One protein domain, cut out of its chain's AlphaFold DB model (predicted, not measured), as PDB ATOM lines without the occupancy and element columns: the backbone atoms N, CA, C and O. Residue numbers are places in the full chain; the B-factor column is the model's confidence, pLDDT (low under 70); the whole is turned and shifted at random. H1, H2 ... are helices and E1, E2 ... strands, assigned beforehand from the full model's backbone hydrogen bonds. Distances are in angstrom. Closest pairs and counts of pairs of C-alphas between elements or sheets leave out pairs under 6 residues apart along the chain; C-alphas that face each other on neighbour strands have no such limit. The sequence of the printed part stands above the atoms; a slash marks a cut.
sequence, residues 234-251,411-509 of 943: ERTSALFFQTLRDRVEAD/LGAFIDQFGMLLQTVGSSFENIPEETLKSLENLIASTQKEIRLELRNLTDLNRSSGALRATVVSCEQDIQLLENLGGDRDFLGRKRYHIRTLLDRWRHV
ATOM      1  N   GLU A 234     -42.185  -2.060  43.175       89.25
ATOM      2  CA  GLU A 234     -42.513  -3.271  42.410       89.25
ATOM      3  C   GLU A 234     -42.526  -4.523  43.296       89.25
ATOM      4  O   GLU A 234     -43.506  -5.268  43.307       89.25
ATOM      5  N   ARG A 235     -41.485  -4.717  44.115       91.12
ATOM      6  CA  ARG A 235     -41.398  -5.851  45.050       91.12
ATOM      7  C   ARG A 235     -42.466  -5.814  46.137       91.12
ATOM      8  O   ARG A 235     -43.012  -6.855  46.493       91.12
ATOM      9  N   THR A 236     -42.763  -4.626  46.656       90.75
ATOM     10  CA  THR A 236     -43.817  -4.424  47.660       90.75
ATOM     11  C   THR A 236     -45.185  -4.758  47.069       90.75
ATOM     12  O   THR A 236     -45.945  -5.510  47.675       90.75
ATOM     13  N   SER A 237     -45.471  -4.277  45.856       88.06
ATOM     14  CA  SER A 237     -46.692  -4.598  45.113       88.06
ATOM     15  C   SER A 237     -46.810  -6.099  44.848       88.06
ATOM     16  O   SER A 237     -47.847  -6.685  45.144       88.06
ATOM     17  N   ALA A 238     -45.738  -6.747  44.380       87.06
ATOM     18  CA  ALA A 238     -45.721  -8.188  44.141       87.06
ATOM     19  C   ALA A 238     -46.018  -8.992  45.419       87.06
ATOM     20  O   ALA A 238     -46.828  -9.917  45.384       87.06
ATOM     21  N   LEU A 239     -45.430  -8.612  46.562       88.56
ATOM     22  CA  LEU A 239     -45.717  -9.245  47.854       88.56
ATOM     23  C   LEU A 239     -47.190  -9.073  48.258       88.56
ATOM     24  O   LEU A 239     -47.826 -10.036  48.696       88.56
ATOM     25  N   PHE A 240     -47.746  -7.869  48.110       85.31
ATOM     26  CA  PHE A 240     -49.140  -7.605  48.463       85.31
ATOM     27  C   PHE A 240     -50.125  -8.340  47.569       85.31
ATOM     28  O   PHE A 240     -51.064  -8.947  48.081       85.31
ATOM     29  N   PHE A 241     -49.914  -8.323  46.257       82.06
ATOM     30  CA  PHE A 241     -50.800  -9.006  45.324       82.06
ATOM     31  C   PHE A 241     -50.678 -10.520  45.419       82.06
ATOM     32  O   PHE A 241     -51.693 -11.197  45.299       82.06
ATOM     33  N   GLN A 242     -49.497 -11.051  45.751       83.00
ATOM     34  CA  GLN A 242     -49.353 -12.455  46.128       83.00
ATOM     35  C   GLN A 242     -50.188 -12.780  47.372       83.00
ATOM     36  O   GLN A 242     -50.994 -13.704  47.340       83.00
ATOM     37  N   THR A 243     -50.054 -11.983  48.437       80.06
ATOM     38  CA  THR A 243     -50.788 -12.191  49.699       80.06
ATOM     39  C   THR A 243     -52.305 -12.097  49.492       80.06
ATOM     40  O   THR A 243     -53.065 -12.906  50.023       80.06
ATOM     41  N   LEU A 244     -52.755 -11.120  48.697       78.44
ATOM     42  CA  LEU A 244     -54.157 -10.963  48.320       78.44
ATOM     43  C   LEU A 244     -54.641 -12.160  47.501       78.44
ATOM     44  O   LEU A 244     -55.699 -12.702  47.805       78.44
ATOM     45  N   ARG A 245     -53.876 -12.574  46.485       79.62
ATOM     46  CA  ARG A 245     -54.207 -13.717  45.633       79.62
ATOM     47  C   ARG A 245     -54.347 -14.986  46.461       79.62
ATOM     48  O   ARG A 245     -55.380 -15.631  46.364       79.62
ATOM     49  N   ASP A 246     -53.384 -15.290  47.325       82.12
ATOM     50  CA  ASP A 246     -53.421 -16.489  48.171       82.12
ATOM     51  C   ASP A 246     -54.673 -16.517  49.064       82.12
ATOM     52  O   ASP A 246     -55.307 -17.562  49.228       82.12
ATOM     53  N   ARG A 247     -55.075 -15.356  49.600       79.56
ATOM     54  CA  ARG A 247     -56.302 -15.222  50.395       79.56
ATOM     55  C   ARG A 247     -57.564 -15.375  49.549       79.56
ATOM     56  O   ARG A 247     -58.439 -16.147  49.921       79.56
ATOM     57  N   VAL A 248     -57.653 -14.676  48.418       78.88
ATOM     58  CA  VAL A 248     -58.803 -14.746  47.502       78.88
ATOM     59  C   VAL A 248     -58.977 -16.164  46.958       78.88
ATOM     60  O   VAL A 248     -60.097 -16.658  46.899       78.88
ATOM     61  N   GLU A 249     -57.888 -16.847  46.610       85.19
ATOM     62  CA  GLU A 249     -57.895 -18.242  46.163       85.19
ATOM     63  C   GLU A 249     -58.355 -19.196  47.273       85.19
ATOM     64  O   GLU A 249     -59.112 -20.133  47.008       85.19
ATOM     65  N   ALA A 250     -57.943 -18.953  48.522       83.56
ATOM     66  CA  ALA A 250     -58.416 -19.720  49.670       83.56
ATOM     67  C   ALA A 250     -59.917 -19.501  49.929       83.56
ATOM     68  O   ALA A 250     -60.656 -20.476  50.066       83.56
ATOM     69  N   ASP A 251     -60.372 -18.246  49.935       81.50
ATOM     70  CA  ASP A 251     -61.778 -17.879  50.137       81.50
ATOM     71  C   ASP A 251     -62.665 -18.409  48.998       81.50
ATOM     72  O   ASP A 251     -63.775 -18.891  49.241       81.50
ATOM     73  N   LEU A 411     -50.612  -2.697  34.677       65.38
ATOM     74  CA  LEU A 411     -51.057  -1.558  35.495       65.38
ATOM     75  C   LEU A 411     -52.572  -1.532  35.768       65.38
ATOM     76  O   LEU A 411     -52.987  -1.121  36.854       65.38
ATOM     77  N   GLY A 412     -53.403  -1.952  34.810       66.94
ATOM     78  CA  GLY A 412     -54.855  -2.027  34.999       66.94
ATOM     79  C   GLY A 412     -55.239  -3.089  36.030       66.94
ATOM     80  O   GLY A 412     -55.993  -2.805  36.963       66.94
ATOM     81  N   ALA A 413     -54.641  -4.277  35.910       69.12
ATOM     82  CA  ALA A 413     -54.779  -5.353  36.885       69.12
ATOM     83  C   ALA A 413     -54.300  -4.920  38.283       69.12
ATOM     84  O   ALA A 413     -54.967  -5.203  39.279       69.12
ATOM     85  N   PHE A 414     -53.193  -4.173  38.360       71.38
ATOM     86  CA  PHE A 414     -52.636  -3.668  39.619       71.38
ATOM     87  C   PHE A 414     -53.604  -2.732  40.369       71.38
ATOM     88  O   PHE A 414     -53.655  -2.774  41.598       71.38
ATOM     89  N   ILE A 415     -54.392  -1.898  39.677       73.56
ATOM     90  CA  ILE A 415     -55.381  -1.018  40.335       73.56
ATOM     91  C   ILE A 415     -56.566  -1.810  40.871       73.56
ATOM     92  O   ILE A 415     -56.977  -1.593  42.013       73.56
ATOM     93  N   ASP A 416     -57.110  -2.720  40.063       73.88
ATOM     94  CA  ASP A 416     -58.247  -3.541  40.479       73.88
ATOM     95  C   ASP A 416     -57.848  -4.387  41.711       73.88
ATOM     96  O   ASP A 416     -58.570  -4.432  42.712       73.88
ATOM     97  N   GLN A 417     -56.630  -4.948  41.705       76.44
ATOM     98  CA  GLN A 417     -56.049  -5.647  42.855       76.44
ATOM     99  C   GLN A 417     -55.801  -4.724  44.058       76.44
ATOM    100  O   GLN A 417     -56.002  -5.141  45.198       76.44
ATOM    101  N   PHE A 418     -55.402  -3.469  43.851       81.06
ATOM    102  CA  PHE A 418     -55.236  -2.502  44.939       81.06
ATOM    103  C   PHE A 418     -56.560  -2.166  45.634       81.06
ATOM    104  O   PHE A 418     -56.611  -2.148  46.865       81.06
ATOM    105  N   GLY A 419     -57.644  -1.977  44.875       77.88
ATOM    106  CA  GLY A 419     -58.980  -1.777  45.445       77.88
ATOM    107  C   GLY A 419     -59.409  -2.955  46.328       77.88
ATOM    108  O   GLY A 419     -59.850  -2.759  47.463       77.88
ATOM    109  N   MET A 420     -59.199  -4.183  45.846       77.50
ATOM    110  CA  MET A 420     -59.451  -5.408  46.614       77.50
ATOM    111  C   MET A 420     -58.553  -5.525  47.854       77.50
ATOM    112  O   MET A 420     -59.016  -5.923  48.927       77.50
ATOM    113  N   LEU A 421     -57.276  -5.151  47.735       80.62
ATOM    114  CA  LEU A 421     -56.338  -5.146  48.853       80.62
ATOM    115  C   LEU A 421     -56.839  -4.227  49.969       80.62
ATOM    116  O   LEU A 421     -56.934  -4.680  51.105       80.62
ATOM    117  N   LEU A 422     -57.220  -2.983  49.664       79.88
ATOM    118  CA  LEU A 422     -57.691  -2.025  50.674       79.88
ATOM    119  C   LEU A 422     -58.953  -2.497  51.409       79.88
ATOM    120  O   LEU A 422     -59.083  -2.259  52.610       79.88
ATOM    121  N   GLN A 423     -59.860  -3.200  50.725       79.56
ATOM    122  CA  GLN A 423     -61.015  -3.838  51.371       79.56
ATOM    123  C   GLN A 423     -60.591  -4.948  52.345       79.56
ATOM    124  O   GLN A 423     -61.229  -5.163  53.372       79.56
ATOM    125  N   THR A 424     -59.497  -5.636  52.025       75.25
ATOM    126  CA  THR A 424     -59.014  -6.828  52.727       75.25
ATOM    127  C   THR A 424     -58.150  -6.497  53.946       75.25
ATOM    128  O   THR A 424     -58.298  -7.129  54.995       75.25
ATOM    129  N   VAL A 425     -57.230  -5.534  53.816       77.12
ATOM    130  CA  VAL A 425     -56.245  -5.176  54.858       77.12
ATOM    131  C   VAL A 425     -56.597  -3.892  55.616       77.12
ATOM    132  O   VAL A 425     -55.879  -3.509  56.540       77.12
ATOM    133  N   GLY A 426     -57.719  -3.257  55.268       77.81
ATOM    134  CA  GLY A 426     -58.142  -1.970  55.811       77.81
ATOM    135  C   GLY A 426     -57.503  -0.796  55.072       77.81
ATOM    136  O   GLY A 426     -56.383  -0.881  54.563       77.81
ATOM    137  N   SER A 427     -58.211   0.333  55.023       76.81
ATOM    138  CA  SER A 427     -57.742   1.525  54.301       76.81
ATOM    139  C   SER A 427     -56.471   2.123  54.906       76.81
ATOM    140  O   SER A 427     -55.705   2.779  54.201       76.81
ATOM    141  N   SER A 428     -56.207   1.869  56.191       79.69
ATOM    142  CA  SER A 428     -54.972   2.274  56.858       79.69
ATOM    143  C   SER A 428     -54.035   1.095  57.092       79.69
ATOM    144  O   SER A 428     -53.150   1.216  57.930       79.69
ATOM    145  N   PHE A 429     -54.171  -0.013  56.355       83.12
ATOM    146  CA  PHE A 429     -53.312  -1.193  56.491       83.12
ATOM    147  C   PHE A 429     -53.284  -1.792  57.910       83.12
ATOM    148  O   PHE A 429     -52.315  -2.451  58.289       83.12
ATOM    149  N   GLU A 430     -54.322  -1.553  58.717       80.69
ATOM    150  CA  GLU A 430     -54.372  -2.008  60.109       80.69
ATOM    151  C   GLU A 430     -54.413  -3.537  60.261       80.69
ATOM    152  O   GLU A 430     -54.002  -4.054  61.296       80.69
ATOM    153  N   ASN A 431     -54.850  -4.266  59.227       82.69
ATOM    154  CA  ASN A 431     -55.048  -5.717  59.271       82.69
ATOM    155  C   ASN A 431     -53.958  -6.503  58.516       82.69
ATOM    156  O   ASN A 431     -54.210  -7.622  58.060       82.69
ATOM    157  N   ILE A 432     -52.759  -5.935  58.334       82.31
ATOM    158  CA  ILE A 432     -51.640  -6.659  57.706       82.31
ATOM    159  C   ILE A 432     -51.084  -7.730  58.672       82.31
ATOM    160  O   ILE A 432     -50.746  -7.395  59.809       82.31
ATOM    161  N   PRO A 433     -50.908  -8.994  58.231       84.00
ATOM    162  CA  PRO A 433     -50.267 -10.036  59.036       84.00
ATOM    163  C   PRO A 433     -48.820  -9.695  59.432       84.00
ATOM    164  O   PRO A 433     -48.046  -9.167  58.631       84.00
ATOM    165  N   GLU A 434     -48.403 -10.082  60.640       83.31
ATOM    166  CA  GLU A 434     -47.047  -9.809  61.151       83.31
ATOM    167  C   GLU A 434     -45.936 -10.417  60.269       83.31
ATOM    168  O   GLU A 434     -44.861  -9.838  60.110       83.31
ATOM    169  N   GLU A 435     -46.197 -11.565  59.643       85.38
ATOM    170  CA  GLU A 435     -45.272 -12.213  58.705       85.38
ATOM    171  C   GLU A 435     -45.048 -11.381  57.432       85.38
ATOM    172  O   GLU A 435     -43.921 -11.270  56.937       85.38
ATOM    173  N   THR A 436     -46.096 -10.715  56.940       85.31
ATOM    174  CA  THR A 436     -46.002  -9.778  55.815       85.31
ATOM    175  C   THR A 436     -45.187  -8.547  56.214       85.31
ATOM    176  O   THR A 436     -44.335  -8.113  55.441       85.31
ATOM    177  N   LEU A 437     -45.356  -8.030  57.439       85.50
ATOM    178  CA  LEU A 437     -44.544  -6.914  57.951       85.50
ATOM    179  C   LEU A 437     -43.048  -7.273  58.012       85.50
ATOM    180  O   LEU A 437     -42.216  -6.498  57.541       85.50
ATOM    181  N   LYS A 438     -42.700  -8.473  58.497       85.75
ATOM    182  CA  LYS A 438     -41.310  -8.981  58.494       85.75
ATOM    183  C   LYS A 438     -40.765  -9.165  57.076       85.75
ATOM    184  O   LYS A 438     -39.602  -8.869  56.804       85.75
ATOM    185  N   SER A 439     -41.604  -9.629  56.152       89.25
ATOM    186  CA  SER A 439     -41.235  -9.767  54.739       89.25
ATOM    187  C   SER A 439     -40.921  -8.413  54.097       89.25
ATOM    188  O   SER A 439     -39.946  -8.309  53.357       89.25
ATOM    189  N   LEU A 440     -41.666  -7.357  54.441       89.81
ATOM    190  CA  LEU A 440     -41.379  -5.991  53.988       89.81
ATOM    191  C   LEU A 440     -40.026  -5.480  54.509       89.81
ATOM    192  O   LEU A 440     -39.266  -4.896  53.737       89.81
ATOM    193  N   GLU A 441     -39.670  -5.741  55.772       87.00
ATOM    194  CA  GLU A 441     -38.342  -5.389  56.311       87.00
ATOM    195  C   GLU A 441     -37.211  -6.069  55.519       87.00
ATOM    196  O   GLU A 441     -36.231  -5.423  55.127       87.00
ATOM    197  N   ASN A 442     -37.375  -7.360  55.213       88.56
ATOM    198  CA  ASN A 442     -36.421  -8.123  54.405       88.56
ATOM    199  C   ASN A 442     -36.334  -7.605  52.958       88.56
ATOM    200  O   ASN A 442     -35.247  -7.588  52.369       88.56
ATOM    201  N   LEU A 443     -37.452  -7.150  52.381       91.19
ATOM    202  CA  LEU A 443     -37.479  -6.547  51.048       91.19
ATOM    203  C   LEU A 443     -36.693  -5.234  50.998       91.19
ATOM    204  O   LEU A 443     -35.922  -5.031  50.059       91.19
ATOM    205  N   ILE A 444     -36.816  -4.369  52.010       89.50
ATOM    206  CA  ILE A 444     -36.025  -3.129  52.074       89.50
ATOM    207  C   ILE A 444     -34.528  -3.461  52.144       89.50
ATOM    208  O   ILE A 444     -33.736  -2.934  51.359       89.50
ATOM    209  N   ALA A 445     -34.134  -4.370  53.042       86.31
ATOM    210  CA  ALA A 445     -32.735  -4.747  53.233       86.31
ATOM    211  C   ALA A 445     -32.112  -5.400  51.984       86.31
ATOM    212  O   ALA A 445     -30.986  -5.067  51.602       86.31
ATOM    213  N   SER A 446     -32.837  -6.313  51.329       90.31
ATOM    214  CA  SER A 446     -32.368  -6.981  50.106       90.31
ATOM    215  C   SER A 446     -32.260  -6.014  48.926       90.31
ATOM    216  O   SER A 446     -31.240  -6.014  48.239       90.31
ATOM    217  N   THR A 447     -33.240  -5.124  48.754       90.56
ATOM    218  CA  THR A 447     -33.232  -4.097  47.702       90.56
ATOM    219  C   THR A 447     -32.073  -3.117  47.898       90.56
ATOM    220  O   THR A 447     -31.359  -2.791  46.952       90.56
ATOM    221  N   GLN A 448     -31.792  -2.727  49.145       88.25
ATOM    222  CA  GLN A 448     -30.635  -1.897  49.480       88.25
ATOM    223  C   GLN A 448     -29.295  -2.581  49.174       88.25
ATOM    224  O   GLN A 448     -28.355  -1.920  48.730       88.25
ATOM    225  N   LYS A 449     -29.179  -3.892  49.417       88.88
ATOM    226  CA  LYS A 449     -27.968  -4.662  49.098       88.88
ATOM    227  C   LYS A 449     -27.726  -4.731  47.589       88.88
ATOM    228  O   LYS A 449     -26.586  -4.597  47.155       88.88
ATOM    229  N   GLU A 450     -28.785  -4.935  46.818       91.56
ATOM    230  CA  GLU A 450     -28.734  -5.074  45.363       91.56
ATOM    231  C   GLU A 450     -28.357  -3.771  44.663       91.56
ATOM    232  O   GLU A 450     -27.382  -3.757  43.918       91.56
ATOM    233  N   ILE A 451     -29.022  -2.661  44.992       88.12
ATOM    234  CA  ILE A 451     -28.715  -1.357  44.381       88.12
ATOM    235  C   ILE A 451     -27.290  -0.908  44.737       88.12
ATOM    236  O   ILE A 451     -26.592  -0.328  43.910       88.12
ATOM    237  N   ARG A 452     -26.791  -1.225  45.943       88.19
ATOM    238  CA  ARG A 452     -25.384  -0.968  46.306       88.19
ATOM    239  C   ARG A 452     -24.395  -1.814  45.511       88.19
ATOM    240  O   ARG A 452     -23.306  -1.333  45.201       88.19
ATOM    241  N   LEU A 453     -24.742  -3.066  45.213       88.00
ATOM    242  CA  LEU A 453     -23.921  -3.928  44.367       88.00
ATOM    243  C   LEU A 453     -23.893  -3.398  42.928       88.00
ATOM    244  O   LEU A 453     -22.820  -3.316  42.336       88.00
ATOM    245  N   GLU A 454     -25.046  -2.983  42.406       85.62
ATOM    246  CA  GLU A 454     -25.168  -2.366  41.086       85.62
ATOM    247  C   GLU A 454     -24.357  -1.068  40.994       85.62
ATOM    248  O   GLU A 454     -23.519  -0.937  40.104       85.62
ATOM    249  N   LEU A 455     -24.504  -0.159  41.965       85.31
ATOM    250  CA  LEU A 455     -23.730   1.082  42.027       85.31
ATOM    251  C   LEU A 455     -22.219   0.816  42.044       85.31
ATOM    252  O   LEU A 455     -21.464   1.503  41.354       85.31
ATOM    253  N   ARG A 456     -21.766  -0.188  42.805       84.62
ATOM    254  CA  ARG A 456     -20.351  -0.580  42.842       84.62
ATOM    255  C   ARG A 456     -19.872  -1.055  41.469       84.62
ATOM    256  O   ARG A 456     -18.885  -0.527  40.968       84.62
ATOM    257  N   ASN A 457     -20.617  -1.964  40.839       83.62
ATOM    258  CA  ASN A 457     -20.294  -2.481  39.507       83.62
ATOM    259  C   ASN A 457     -20.239  -1.361  38.453       83.62
ATOM    260  O   ASN A 457     -19.358  -1.359  37.598       83.62
ATOM    261  N   LEU A 458     -21.158  -0.392  38.528       79.38
ATOM    262  CA  LEU A 458     -21.198   0.768  37.633       79.38
ATOM    263  C   LEU A 458     -20.048   1.751  37.885       79.38
ATOM    264  O   LEU A 458     -19.557   2.370  36.945       79.38
ATOM    265  N   THR A 459     -19.609   1.893  39.136       72.06
ATOM    266  CA  THR A 459     -18.499   2.785  39.509       72.06
ATOM    267  C   THR A 459     -17.144   2.234  39.059       72.06
ATOM    268  O   THR A 459     -16.250   3.019  38.743       72.06
ATOM    269  N   ASP A 460     -17.016   0.907  38.973       69.75
ATOM    270  CA  ASP A 460     -15.821   0.211  38.483       69.75
ATOM    271  C   ASP A 460     -15.682   0.277  36.936       69.75
ATOM    272  O   ASP A 460     -14.605   0.024  36.392       69.75
ATOM    273  N   LEU A 461     -16.742   0.671  36.211       68.00
ATOM    274  CA  LEU A 461     -16.746   0.908  34.760       68.00
ATOM    275  C   LEU A 461     -16.362   2.371  34.427       68.00
ATOM    276  O   LEU A 461     -16.854   3.327  35.023       68.00
ATOM    277  N   ASN A 462     -15.470   2.566  33.448       55.88
ATOM    278  CA  ASN A 462     -14.877   3.874  33.121       55.88
ATOM    279  C   ASN A 462     -15.943   4.923  32.688       55.88
ATOM    280  O   ASN A 462     -16.738   4.678  31.779       55.88
ATOM    281  N   ARG A 463     -15.954   6.109  33.323       56.41
ATOM    282  CA  ARG A 463     -17.045   7.129  33.329       56.41
ATOM    283  C   ARG A 463     -17.200   7.986  32.051       56.41
ATOM    284  O   ARG A 463     -17.632   9.147  32.114       56.41
ATOM    285  N   SER A 464     -16.834   7.461  30.888       54.12
ATOM    286  CA  SER A 464     -16.786   8.224  29.630       54.12
ATOM    287  C   SER A 464     -18.125   8.327  28.881       54.12
ATOM    288  O   SER A 464     -18.236   9.163  27.992       54.12
ATOM    289  N   SER A 465     -19.158   7.560  29.254       60.97
ATOM    290  CA  SER A 465     -20.495   7.638  28.638       60.97
ATOM    291  C   SER A 465     -21.500   8.379  29.527       60.97
ATOM    292  O   SER A 465     -21.637   8.064  30.712       60.97
ATOM    293  N   GLY A 466     -22.245   9.336  28.956       58.28
ATOM    294  CA  GLY A 466     -23.313  10.071  29.653       58.28
ATOM    295  C   GLY A 466     -24.428   9.165  30.197       58.28
ATOM    296  O   GLY A 466     -24.979   9.442  31.258       58.28
ATOM    297  N   ALA A 467     -24.680   8.025  29.543       58.41
ATOM    298  CA  ALA A 467     -25.650   7.025  29.989       58.41
ATOM    299  C   ALA A 467     -25.257   6.371  31.326       58.41
ATOM    300  O   ALA A 467     -26.082   6.261  32.226       58.41
ATOM    301  N   LEU A 468     -23.980   6.002  31.483       67.19
ATOM    302  CA  LEU A 468     -23.464   5.421  32.729       67.19
ATOM    303  C   LEU A 468     -23.555   6.413  33.895       67.19
ATOM    304  O   LEU A 468     -23.871   6.013  35.013       67.19
ATOM    305  N   ARG A 469     -23.336   7.712  33.644       68.81
ATOM    306  CA  ARG A 469     -23.492   8.750  34.677       68.81
ATOM    307  C   ARG A 469     -24.942   8.878  35.144       68.81
ATOM    308  O   ARG A 469     -25.172   8.965  36.344       68.81
ATOM    309  N   ALA A 470     -25.905   8.854  34.220       67.25
ATOM    310  CA  ALA A 470     -27.326   8.932  34.560       67.25
ATOM    311  C   ALA A 470     -27.780   7.742  35.429       67.25
ATOM    312  O   ALA A 470     -28.473   7.943  36.429       67.25
ATOM    313  N   THR A 471     -27.338   6.520  35.110       73.56
ATOM    314  CA  THR A 471     -27.648   5.324  35.914       73.56
ATOM    315  C   THR A 471     -27.009   5.379  37.304       73.56
ATOM    316  O   THR A 471     -27.670   5.061  38.287       73.56
ATOM    317  N   VAL A 472     -25.760   5.844  37.421       78.94
ATOM    318  CA  VAL A 472     -25.095   6.023  38.727       78.94
ATOM    319  C   VAL A 472     -25.878   6.988  39.619       78.94
ATOM    320  O   VAL A 472     -26.194   6.639  40.756       78.94
ATOM    321  N   VAL A 473     -26.272   8.151  39.089       79.31
ATOM    322  CA  VAL A 473     -27.086   9.138  39.823       79.31
ATOM    323  C   VAL A 473     -28.427   8.538  40.260       79.31
ATOM    324  O   VAL A 473     -28.870   8.766  41.384       79.31
ATOM    325  N   SER A 474     -29.057   7.731  39.402       79.81
ATOM    326  CA  SER A 474     -30.291   7.004  39.727       79.81
ATOM    327  C   SER A 474     -30.108   6.065  40.927       79.81
ATOM    328  O   SER A 474     -30.904   6.111  41.864       79.81
ATOM    329  N   CYS A 475     -29.051   5.246  40.933       84.25
ATOM    330  CA  CYS A 475     -28.761   4.327  42.036       84.25
ATOM    331  C   CYS A 475     -28.432   5.067  43.344       84.25
ATOM    332  O   CYS A 475     -28.863   4.640  44.416       84.25
ATOM    333  N   GLU A 476     -27.689   6.177  43.277       85.25
ATOM    334  CA  GLU A 476     -27.385   7.018  44.446       85.25
ATOM    335  C   GLU A 476     -28.661   7.600  45.070       85.25
ATOM    336  O   GLU A 476     -28.845   7.528  46.289       85.25
ATOM    337  N   GLN A 477     -29.576   8.106  44.237       85.75
ATOM    338  CA  GLN A 477     -30.887   8.588  44.681       85.75
ATOM    339  C   GLN A 477     -31.706   7.471  45.338       85.75
ATOM    340  O   GLN A 477     -32.254   7.670  46.423       85.75
ATOM    341  N   ASP A 478     -31.758   6.283  44.732       88.75
ATOM    342  CA  ASP A 478     -32.506   5.155  45.293       88.75
ATOM    343  C   ASP A 478     -31.935   4.696  46.646       88.75
ATOM    344  O   ASP A 478     -32.697   4.389  47.569       88.75
ATOM    345  N   ILE A 479     -30.607   4.706  46.817       87.75
ATOM    346  CA  ILE A 479     -29.966   4.425  48.113       87.75
ATOM    347  C   ILE A 479     -30.384   5.461  49.155       87.75
ATOM    348  O   ILE A 479     -30.742   5.074  50.270       87.75
ATOM    349  N   GLN A 480     -30.388   6.747  48.804       88.56
ATOM    350  CA  GLN A 480     -30.812   7.811  49.713       88.56
ATOM    351  C   GLN A 480     -32.280   7.633  50.140       88.56
ATOM    352  O   GLN A 480     -32.610   7.752  51.323       88.56
ATOM    353  N   LEU A 481     -33.165   7.274  49.205       89.44
ATOM    354  CA  LEU A 481     -34.569   6.978  49.506       89.44
ATOM    355  C   LEU A 481     -34.722   5.785  50.465       89.44
ATOM    356  O   LEU A 481     -35.543   5.843  51.384       89.44
ATOM    357  N   LEU A 482     -33.916   4.731  50.297       86.69
ATOM    358  CA  LEU A 482     -33.895   3.567  51.197       86.69
ATOM    359  C   LEU A 482     -33.321   3.897  52.575       86.69
ATOM    360  O   LEU A 482     -33.761   3.342  53.583       86.69
ATOM    361  N   GLU A 483     -32.340   4.792  52.647       85.44
ATOM    362  CA  GLU A 483     -31.781   5.258  53.916       85.44
ATOM    363  C   GLU A 483     -32.804   6.056  54.723       85.44
ATOM    364  O   GLU A 483     -32.904   5.829  55.929       85.44
ATOM    365  N   ASN A 484     -33.651   6.842  54.054       85.25
ATOM    366  CA  ASN A 484     -34.783   7.552  54.662       85.25
ATOM    367  C   ASN A 484     -35.892   6.625  55.199       85.25
ATOM    368  O   ASN A 484     -36.807   7.096  55.873       85.25
ATOM    369  N   LEU A 485     -35.854   5.326  54.878       85.50
ATOM    370  CA  LEU A 485     -36.734   4.305  55.462       85.50
ATOM    371  C   LEU A 485     -36.086   3.587  56.658       85.50
ATOM    372  O   LEU A 485     -36.751   2.795  57.325       85.50
ATOM    373  N   GLY A 486     -34.801   3.827  56.930       78.06
ATOM    374  CA  GLY A 486     -34.087   3.246  58.062       78.06
ATOM    375  C   GLY A 486     -34.373   3.981  59.370       78.06
ATOM    376  O   GLY A 486     -34.279   5.202  59.414       78.06
ATOM    377  N   GLY A 487     -34.670   3.230  60.427       67.44
ATOM    378  CA  GLY A 487     -34.811   3.718  61.798       67.44
ATOM    379  C   GLY A 487     -33.674   3.260  62.716       67.44
ATOM    380  O   GLY A 487     -32.633   2.770  62.257       67.44
ATOM    381  N   ASP A 488     -33.893   3.413  64.023       66.00
ATOM    382  CA  ASP A 488     -32.931   3.050  65.068       66.00
ATOM    383  C   ASP A 488     -32.548   1.565  65.033       66.00
ATOM    384  O   ASP A 488     -33.301   0.692  64.584       66.00
ATOM    385  N   ARG A 489     -31.348   1.258  65.530       71.62
ATOM    386  CA  ARG A 489     -30.942  -0.134  65.738       71.62
ATOM    387  C   ARG A 489     -31.656  -0.696  66.965       71.62
ATOM    388  O   ARG A 489     -31.769  -0.018  67.982       71.62
ATOM    389  N   ASP A 490     -32.138  -1.930  66.871       66.31
ATOM    390  CA  ASP A 490     -32.690  -2.639  68.023       66.31
ATOM    391  C   ASP A 490     -31.596  -3.006  69.049       66.31
ATOM    392  O   ASP A 490     -30.402  -2.796  68.827       66.31
ATOM    393  N   PHE A 491     -32.001  -3.587  70.184       57.47
ATOM    394  CA  PHE A 491     -31.092  -4.032  71.252       57.47
ATOM    395  C   PHE A 491     -30.046  -5.069  70.783       57.47
ATOM    396  O   PHE A 491     -29.015  -5.240  71.426       57.47
ATOM    397  N   LEU A 492     -30.281  -5.737  69.646       60.28
ATOM    398  CA  LEU A 492     -29.374  -6.705  69.018       60.28
ATOM    399  C   LEU A 492     -28.517  -6.074  67.902       60.28
ATOM    400  O   LEU A 492     -27.802  -6.785  67.192       60.28
ATOM    401  N   GLY A 493     -28.580  -4.752  67.722       61.16
ATOM    402  CA  GLY A 493     -27.830  -4.016  66.707       61.16
ATOM    403  C   GLY A 493     -28.382  -4.146  65.282       61.16
ATOM    404  O   GLY A 493     -27.727  -3.678  64.344       61.16
ATOM    405  N   ARG A 494     -29.563  -4.752  65.089       68.44
ATOM    406  CA  ARG A 494     -30.224  -4.875  63.781       68.44
ATOM    407  C   ARG A 494     -30.933  -3.572  63.437       68.44
ATOM    408  O   ARG A 494     -31.582  -2.964  64.280       68.44
ATOM    409  N   LYS A 495     -30.808  -3.135  62.186       69.44
ATOM    410  CA  LYS A 495     -31.454  -1.913  61.697       69.44
ATOM    411  C   LYS A 495     -32.969  -2.137  61.621       69.44
ATOM    412  O   LYS A 495     -33.389  -3.041  60.904       69.44
ATOM    413  N   ARG A 496     -33.773  -1.343  62.338       77.25
ATOM    414  CA  ARG A 496     -35.235  -1.332  62.147       77.25
ATOM    415  C   ARG A 496     -35.590  -0.477  60.939       77.25
ATOM    416  O   ARG A 496     -34.882   0.482  60.636       77.25
ATOM    417  N   TYR A 497     -36.683  -0.804  60.261       84.75
ATOM    418  CA  TYR A 497     -37.190  -0.015  59.140       84.75
ATOM    419  C   TYR A 497     -38.557   0.585  59.475       84.75
ATOM    420  O   TYR A 497     -39.379  -0.028  60.152       84.75
ATOM    421  N   HIS A 498     -38.817   1.798  58.993       87.12
ATOM    422  CA  HIS A 498     -40.092   2.486  59.167       87.12
ATOM    423  C   HIS A 498     -41.139   1.941  58.183       87.12
ATOM    424  O   HIS A 498     -41.468   2.582  57.184       87.12
ATOM    425  N   ILE A 499     -41.679   0.750  58.468       88.62
ATOM    426  CA  ILE A 499     -42.659   0.074  57.598       88.62
ATOM    427  C   ILE A 499     -43.907   0.925  57.364       88.62
ATOM    428  O   ILE A 499     -44.403   0.978  56.246       88.62
ATOM    429  N   ARG A 500     -44.378   1.669  58.370       88.25
ATOM    430  CA  ARG A 500     -45.527   2.563  58.189       88.25
ATOM    431  C   ARG A 500     -45.286   3.608  57.097       88.25
ATOM    432  O   ARG A 500     -46.120   3.772  56.215       88.25
ATOM    433  N   THR A 501     -44.109   4.230  57.110       89.88
ATOM    434  CA  THR A 501     -43.694   5.197  56.089       89.88
ATOM    435  C   THR A 501     -43.620   4.558  54.704       89.88
ATOM    436  O   THR A 501     -44.027   5.187  53.730       89.88
ATOM    437  N   LEU A 502     -43.139   3.311  54.599       91.12
ATOM    438  CA  LEU A 502     -43.159   2.560  53.339       91.12
ATOM    439  C   LEU A 502     -44.595   2.388  52.819       91.12
ATOM    440  O   LEU A 502     -44.843   2.662  51.651       91.12
ATOM    441  N   LEU A 503     -45.526   1.962  53.676       90.56
ATOM    442  CA  LEU A 503     -46.922   1.718  53.302       90.56
ATOM    443  C   LEU A 503     -47.647   2.997  52.884       90.56
ATOM    444  O   LEU A 503     -48.336   3.002  51.865       90.56
ATOM    445  N   ASP A 504     -47.458   4.087  53.629       90.44
ATOM    446  CA  ASP A 504     -48.069   5.376  53.303       90.44
ATOM    447  C   ASP A 504     -47.517   5.916  51.967       90.44
ATOM    448  O   ASP A 504     -48.290   6.365  51.120       90.44
ATOM    449  N   ARG A 505     -46.202   5.789  51.712       92.94
ATOM    450  CA  ARG A 505     -45.593   6.146  50.414       92.94
ATOM    451  C   ARG A 505     -46.060   5.235  49.280       92.94
ATOM    452  O   ARG A 505     -46.359   5.725  48.199       92.94
ATOM    453  N   TRP A 506     -46.150   3.926  49.514       91.94
ATOM    454  CA  TRP A 506     -46.637   2.961  48.525       91.94
ATOM    455  C   TRP A 506     -48.089   3.254  48.130       91.94
ATOM    456  O   TRP A 506     -48.402   3.330  46.943       91.94
ATOM    457  N   ARG A 507     -48.960   3.513  49.113       90.31
ATOM    458  CA  ARG A 507     -50.345   3.936  48.875       90.31
ATOM    459  C   ARG A 507     -50.406   5.248  48.104       90.31
ATOM    460  O   ARG A 507     -51.169   5.351  47.150       90.31
ATOM    461  N   HIS A 508     -49.582   6.218  48.487       91.75
ATOM    462  CA  HIS A 508     -49.503   7.494  47.789       91.75
ATOM    463  C   HIS A 508     -49.099   7.318  46.317       91.75
ATOM    464  O   HIS A 508     -49.708   7.938  45.454       91.75
ATOM    465  N   VAL A 509     -48.161   6.413  46.002       91.50
ATOM    466  CA  VAL A 509     -47.830   6.055  44.609       91.50
ATOM    467  C   VAL A 509     -49.035   5.446  43.887       91.50
ATOM    468  O   VAL A 509     -49.332   5.836  42.756       91.50
TER     469      VAL A 509
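Overview. This is residues 234 to 251 and 411 to 509 of the 943 residues of an uncharacterized protein of candidate division TA06 bacterium SM23_40 (UniProt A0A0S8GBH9). One long helix, H3, runs through a loose, flat model; H4 folds back along its later part as a helical hairpin, while H1 touches its earlier part at a shallow tilt and H2 crosses H1 steeply. A small hairpin of two strands, E1 and E2, lies by H3's residues 438 to 445 and leads into H5, a short helix set crosswise to H3. The printed part has 117 residues with five named helices and two named strands, in the order H1 H2 H3 H4 E1 E2 H5. The sheet, E1 - E2, is antiparallel, and the class is mostly helix. The whole is loose, with a radius of gyration of the C-alphas of 17.1 A, and spans 55 by 42 by 23 A.

Along the chain. E1 is residues 486 to 489 and E2 residues 495 to 497. H3, residues 434 to 459, measures 38.0 A from first to last C-alpha, from (-47.047, -9.809, 61.151) to (-18.499, 2.785, 39.509). H4, residues 466 to 483, measures 26.1 A; H1, residues 234 to 251, begins at C-alpha (-42.513, -3.271, 42.410) and measures 25.4 A. H2 is residues 411 to 425, 20.4 A. H5, residues 499 to 509, measures 15.2 A and ends at C-alpha (-47.830, 6.055, 44.609).

Arrangement. E1 and E2 form a hairpin, with N 487 and O 496 at 2.8 A and N 496 and O 488 at 3.1 A, within hydrogen-bond range. The closest C-alphas of H3 and E2, those of Glu 441 and Tyr 497, are 6.2 A apart. H3 and H4 touch as a helical hairpin at a shallow tilt of 31 degrees, opposite ways, closest at the C-alphas of Leu 455 and Cys 475, 6.0 A. H3 and H5 only just touch, with 3 pairs of C-alphas within 8 A; the closest are those of Glu 441 and Ile 499, 7.1 A, and the lines are about perpendicular at 74 degrees. H1 touches H3 with residues 235 to 239 alone, at a shallow tilt of 29 degrees, opposite ways; the closest C-alphas, of Thr 236 and Leu 440, are 7.0 A apart. H1 touches H2 with residues 240 to 244 alone, at a steep tilt of 62 degrees; the closest C-alphas, of Leu 244 and Leu 421, are 6.2 A apart. H2 and H3 are apart. In H1, H2, H3, H4 and H5 every O i to N i+4 pair is within hydrogen-bond range.

Size, cuts and confidence. The C-alphas farthest apart, of Asp 251 and Ser 464, are 55.9 A apart. Residues 252 to 410 are not printed, and C-alphas 251 and 411 are 24.4 A apart across the cut. Of the links printed whole, none is long. The mean pLDDT of the printed part is 80.3, with residues 411 to 413, 460 to 470, 487 to 488 and 490 to 495 under 70.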